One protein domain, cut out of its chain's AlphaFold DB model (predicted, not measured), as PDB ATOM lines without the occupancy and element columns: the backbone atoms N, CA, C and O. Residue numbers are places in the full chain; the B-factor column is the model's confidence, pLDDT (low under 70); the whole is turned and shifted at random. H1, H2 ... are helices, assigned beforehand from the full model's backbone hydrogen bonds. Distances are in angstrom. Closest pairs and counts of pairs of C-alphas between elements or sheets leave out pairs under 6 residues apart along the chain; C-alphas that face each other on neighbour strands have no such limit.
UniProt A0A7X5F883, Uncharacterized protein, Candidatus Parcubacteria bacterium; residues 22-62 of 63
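What this domain is: This is residues 22 to 62 of the 63 residues of an uncharacterized protein of Candidatus Parcubacteria bacterium (UniProt A0A7X5F883). Three short helices, H1, H2 and H3, have their centres at the corners of a triangle. After H1 the long link, residues 29 to 39, folds back past H1 and then runs to H2. The printed part has 41 residues, 24 of them in the three named helices, and no named strand, so its class is all helix. It is compact, with a radius of gyration of the C-alphas of 9.4 A, and rounded, spanning 20 by 20 by 14 A.

Where its parts are: H1, residues 22 to 28, is 10.1 A long and begins at C-alpha 22 (-41.666, -5.043, -17.818). H2, residues 40 to 47, is 10.5 A long. H3, residues 52 to 60, is 12.3 A long and ends at C-alpha 60 (-50.570, 6.378, -25.992).

How they stand to each other: H1 is only just apart from H2, closest 8.4 A, and from H3, closest 8.2 A. H2 and H3 only just touch, with 3 pairs of C-alphas within 8 A; the closest C-alphas, of Leu 44 and Ala 55, are 7.3 A apart. They run the same way at a steep tilt of 59 degrees. In H1, H2 and H3 every O i to N i+4 pair is within hydrogen-bond range.

The domain as a whole: The C-alphas farthest apart, of Asp 37 and Lys 61, are 24.6 A apart. The printed part has no cut. The link from H2 to H3 is tight. Residue 62 alone is under 70 in pLDDT.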
ATOM      1  N   LYS A  22     -41.935  -5.752 -19.082       90.19
ATOM      2  CA  LYS A  22     -41.666  -5.043 -17.818       90.19
ATOM      3  C   LYS A  22     -40.527  -4.021 -17.907       90.19
ATOM      4  O   LYS A  22     -40.594  -2.931 -17.346       90.19
ATOM      5  N   SER A  23     -39.448  -4.352 -18.620       90.31
ATOM      6  CA  SER A  23     -38.320  -3.429 -18.805       90.31
ATOM      7  C   SER A  23     -38.638  -2.296 -19.782       90.31
ATOM      8  O   SER A  23     -37.978  -1.261 -19.760       90.31
ATOM      9  N   ILE A  24     -39.599  -2.502 -20.679       88.00
ATOM     10  CA  ILE A  24     -40.075  -1.506 -21.640       88.00
ATOM     11  C   ILE A  24     -41.050  -0.559 -20.950       88.00
ATOM     12  O   ILE A  24     -40.881   0.644 -21.098       88.00
ATOM     13  N   GLU A  25     -41.979  -1.083 -20.155       89.69
ATOM     14  CA  GLU A  25     -42.895  -0.303 -19.314       89.69
ATOM     15  C   GLU A  25     -42.121   0.688 -18.457       89.69
ATOM     16  O   GLU A  25     -42.285   1.892 -18.606       89.69
ATOM     17  N   LYS A  26     -41.143   0.195 -17.690       90.06
ATOM     18  CA  LYS A  26     -40.269   1.047 -16.870       90.06
ATOM     19  C   LYS A  26     -39.467   2.070 -17.670       90.06
ATOM     20  O   LYS A  26     -39.144   3.131 -17.156       90.06
ATOM     21  N   LYS A  27     -39.063   1.731 -18.897       88.81
ATOM     22  CA  LYS A  27     -38.215   2.603 -19.720       88.81
ATOM     23  C   LYS A  27     -39.008   3.720 -20.395       88.81
ATOM     24  O   LYS A  27     -38.459   4.798 -20.604       88.81
ATOM     25  N   TYR A  28     -40.227   3.422 -20.823       87.25
ATOM     26  CA  TYR A  28     -41.060   4.330 -21.608       87.25
ATOM     27  C   TYR A  28     -42.238   4.895 -20.808       87.25
ATOM     28  O   TYR A  28     -43.005   5.660 -21.378       87.25
ATOM     29  N   ASP A  29     -42.357   4.531 -19.530       88.50
ATOM     30  CA  ASP A  29     -43.441   4.918 -18.623       88.50
ATOM     31  C   ASP A  29     -44.831   4.655 -19.227       88.50
ATOM     32  O   ASP A  29     -45.714   5.507 -19.294       88.50
ATOM     33  N   VAL A  30     -44.988   3.443 -19.760       87.12
ATOM     34  CA  VAL A  30     -46.223   2.950 -20.381       87.12
ATOM     35  C   VAL A  30     -46.669   1.685 -19.673       87.12
ATOM     36  O   VAL A  30     -45.834   0.942 -19.170       87.12
ATOM     37  N   ASP A  31     -47.968   1.413 -19.694       89.38
ATOM     38  CA  ASP A  31     -48.549   0.177 -19.172       89.38
ATOM     39  C   ASP A  31     -49.097  -0.657 -20.338       89.38
ATOM     40  O   ASP A  31     -50.023  -0.234 -21.040       89.38
ATOM     41  N   PHE A  32     -48.494  -1.823 -20.596       84.88
ATOM     42  CA  PHE A  32     -48.985  -2.762 -21.607       84.88
ATOM     43  C   PHE A  32     -50.062  -3.703 -21.041       84.88
ATOM     44  O   PHE A  32     -50.697  -4.407 -21.835       84.88
ATOM     45  N   ASN A  33     -50.294  -3.705 -19.720       87.94
ATOM     46  CA  ASN A  33     -51.218  -4.580 -18.995       87.94
ATOM     47  C   ASN A  33     -51.046  -6.059 -19.383       87.94
ATOM     48  O   ASN A  33     -51.988  -6.760 -19.772       87.94
ATOM     49  N   VAL A  34     -49.798  -6.523 -19.361       88.06
ATOM     50  CA  VAL A  34     -49.426  -7.916 -19.628       88.06
ATOM     51  C   VAL A  34     -48.625  -8.479 -18.467       88.06
ATOM     52  O   VAL A  34     -48.151  -7.747 -17.607       88.06
ATOM     53  N   ARG A  35     -48.448  -9.802 -18.440       87.88
ATOM     54  CA  ARG A  35     -47.609 -10.440 -17.426       87.88
ATOM     55  C   ARG A  35     -46.162  -9.944 -17.507       87.88
ATOM     56  O   ARG A  35     -45.599  -9.829 -18.597       87.88
ATOM     57  N   ASP A  36     -45.544  -9.776 -16.343       81.38
ATOM     58  CA  ASP A  36     -44.154  -9.339 -16.156       81.38
ATOM     59  C   ASP A  36     -43.110 -10.144 -16.952       81.38
ATOM     60  O   ASP A  36     -42.070  -9.608 -17.347       81.38
ATOM     61  N   ASP A  37     -43.374 -11.433 -17.175       85.06
ATOM     62  CA  ASP A  37     -42.515 -12.375 -17.898       85.06
ATOM     63  C   ASP A  37     -42.722 -12.351 -19.423       85.06
ATOM     64  O   ASP A  37     -42.017 -13.042 -20.167       85.06
ATOM     65  N   MET A  38     -43.659 -11.541 -19.923       90.06
ATOM     66  CA  MET A  38     -43.947 -11.468 -21.347       90.06
ATOM     67  C   MET A  38     -42.787 -10.831 -22.113       90.06
ATOM     68  O   MET A  38     -42.323  -9.729 -21.816       90.06
ATOM     69  N   LYS A  39     -42.343 -11.516 -23.168       91.69
ATOM     70  CA  LYS A  39     -41.373 -10.989 -24.131       91.69
ATOM     71  C   LYS A  39     -42.050 -10.081 -25.155       91.69
ATOM     72  O   LYS A  39     -43.147 -10.372 -25.639       91.69
ATOM     73  N   LEU A  40     -41.340  -9.035 -25.568       87.44
ATOM     74  CA  LEU A  40     -41.763  -8.090 -26.598       87.44
ATOM     75  C   LEU A  40     -42.118  -8.795 -27.908       87.44
ATOM     76  O   LEU A  40     -43.139  -8.475 -28.506       87.44
ATOM     77  N   GLY A  41     -41.314  -9.764 -28.350       87.38
ATOM     78  CA  GLY A  41     -41.593 -10.519 -29.573       87.38
ATOM     79  C   GLY A  41     -42.943 -11.235 -29.521       87.38
ATOM     80  O   GLY A  41     -43.730 -11.134 -30.460       87.38
ATOM     81  N   THR A  42     -43.246 -11.899 -28.402       90.81
ATOM     82  CA  THR A  42     -44.535 -12.569 -28.177       90.81
ATOM     83  C   THR A  42     -45.685 -11.569 -28.164       90.81
ATOM     84  O   THR A  42     -46.700 -11.789 -28.818       90.81
ATOM     85  N   TYR A  43     -45.511 -10.440 -27.476       90.12
ATOM     86  CA  TYR A  43     -46.516  -9.381 -27.433       90.12
ATOM     87  C   TYR A  43     -46.832  -8.821 -28.828       90.12
ATOM     88  O   TYR A  43     -47.997  -8.727 -29.218       90.12
ATOM     89  N   LEU A  44     -45.794  -8.498 -29.607       88.81
ATOM     90  CA  LEU A  44     -45.934  -7.973 -30.963       88.81
ATOM     91  C   LEU A  44     -46.626  -8.980 -31.888       88.81
ATOM     92  O   LEU A  44     -47.536  -8.591 -32.612       88.81
ATOM     93  N   LYS A  45     -46.265 -10.270 -31.815       88.44
ATOM     94  CA  LYS A  45     -46.924 -11.336 -32.590       88.44
ATOM     95  C   LYS A  45     -48.398 -11.483 -32.217       88.44
ATOM     96  O   LYS A  45     -49.245 -11.443 -33.103       88.44
ATOM     97  N   ASN A  46     -48.713 -11.555 -30.924       89.62
ATOM     98  CA  ASN A  46     -50.091 -11.706 -30.443       89.62
ATOM     99  C   ASN A  46     -50.991 -10.521 -30.823       89.62
ATOM    100  O   ASN A  46     -52.192 -10.690 -31.007       89.62
ATOM    101  N   LYS A  47     -50.429  -9.311 -30.922       87.69
ATOM    102  CA  LYS A  47     -51.165  -8.098 -31.308       87.69
ATOM    103  C   LYS A  47     -51.052  -7.753 -32.799       87.69
ATOM    104  O   LYS A  47     -51.657  -6.768 -33.215       87.69
ATOM    105  N   GLY A  48     -50.285  -8.513 -33.586       87.56
ATOM    106  CA  GLY A  48     -50.034  -8.231 -35.005       87.56
ATOM    107  C   GLY A  48     -49.288  -6.913 -35.253       87.56
ATOM    108  O   GLY A  48     -49.541  -6.228 -36.240       87.56
ATOM    109  N   LEU A  49     -48.411  -6.504 -34.332       86.38
ATOM    110  CA  LEU A  49     -47.707  -5.225 -34.392       86.38
ATOM    111  C   LEU A  49     -46.314  -5.382 -35.024       86.38
ATOM    112  O   LEU A  49     -45.566  -6.280 -34.642       86.38
ATOM    113  N   PRO A  50     -45.910  -4.477 -35.934       83.50
ATOM    114  CA  PRO A  50     -44.636  -4.593 -36.641       83.50
ATOM    115  C   PRO A  50     -43.425  -4.162 -35.798       83.50
ATOM    116  O   PRO A  50     -42.293  -4.528 -36.113       83.50
ATOM    117  N   SER A  51     -43.622  -3.350 -34.753       84.12
ATOM    118  CA  SER A  51     -42.525  -2.793 -33.958       84.12
ATOM    119  C   SER A  51     -42.966  -2.305 -32.579       84.12
ATOM    120  O   SER A  51     -44.144  -2.029 -32.339       84.12
ATOM    121  N   LEU A  52     -41.986  -2.132 -31.686       84.12
ATOM    122  CA  LEU A  52     -42.191  -1.526 -30.369       84.12
ATOM    123  C   LEU A  52     -42.775  -0.109 -30.461       84.12
ATOM    124  O   LEU A  52     -43.681   0.212 -29.705       84.12
ATOM    125  N   SER A  53     -42.296   0.726 -31.388       85.12
ATOM    126  CA  SER A  53     -42.833   2.086 -31.554       85.12
ATOM    127  C   SER A  53     -44.330   2.046 -31.854       85.12
ATOM    128  O   SER A  53     -45.092   2.747 -31.200       85.12
ATOM    129  N   LYS A  54     -44.779   1.142 -32.736       87.31
ATOM    130  CA  LYS A  54     -46.209   0.999 -33.021       87.31
ATOM    131  C   LYS A  54     -47.002   0.495 -31.814       87.31
ATOM    132  O   LYS A  54     -48.163   0.859 -31.652       87.31
ATOM    133  N   ALA A  55     -46.385  -0.346 -30.989       86.88
ATOM    134  CA  ALA A  55     -46.978  -0.827 -29.751       86.88
ATOM    135  C   ALA A  55     -47.180   0.296 -28.728       86.88
ATOM    136  O   ALA A  55     -48.270   0.406 -28.175       86.88
ATOM    137  N   ILE A  56     -46.168   1.148 -28.544       87.44
ATOM    138  CA  ILE A  56     -46.233   2.328 -27.674       87.44
ATOM    139  C   ILE A  56     -47.270   3.318 -28.208       87.44
ATOM    140  O   ILE A  56     -48.192   3.664 -27.478       87.44
ATOM    141  N   ASP A  57     -47.199   3.681 -29.492       88.31
ATOM    142  CA  ASP A  57     -48.166   4.578 -30.142       88.31
ATOM    143  C   ASP A  57     -49.610   4.103 -29.964       88.31
ATOM    144  O   ASP A  57     -50.531   4.903 -29.832       88.31
ATOM    145  N   ARG A  58     -49.841   2.786 -30.000       86.75
ATOM    146  CA  ARG A  58     -51.179   2.217 -29.831       86.75
ATOM    147  C   ARG A  58     -51.700   2.358 -28.402       86.75
ATOM    148  O   ARG A  58     -52.913   2.419 -28.237       86.75
ATOM    149  N   ILE A  59     -50.823   2.376 -27.402       86.06
ATOM    150  CA  ILE A  59     -51.190   2.596 -25.997       86.06
ATOM    151  C   ILE A  59     -51.412   4.080 -25.746       86.06
ATOM    152  O   ILE A  59     -52.449   4.452 -25.206       86.06
ATOM    153  N   THR A  60     -50.490   4.929 -26.200       84.38
ATOM    154  CA  THR A  60     -50.570   6.378 -25.992       84.38
ATOM    155  C   THR A  60     -51.769   6.999 -26.706       84.38
ATOM    156  O   THR A  60     -52.431   7.844 -26.123       84.38
ATOM    157  N   LYS A  61     -52.115   6.536 -27.917       77.69
ATOM    158  CA  LYS A  61     -53.320   6.984 -28.648       77.69
ATOM    159  C   LYS A  61     -54.642   6.472 -28.078       77.69
ATOM    160  O   LYS A  61     -55.693   6.901 -28.537       77.69
ATOM    161  N   LYS A  62     -54.611   5.486 -27.181       63.00
ATOM    162  CA  LYS A  62     -55.824   4.923 -26.573       63.00
ATOM    163  C   LYS A  62     -56.293   5.719 -25.349       63.00
ATOM    164  O   LYS A  62     -57.329   5.368 -24.794       63.00
TER     165      LYS A  62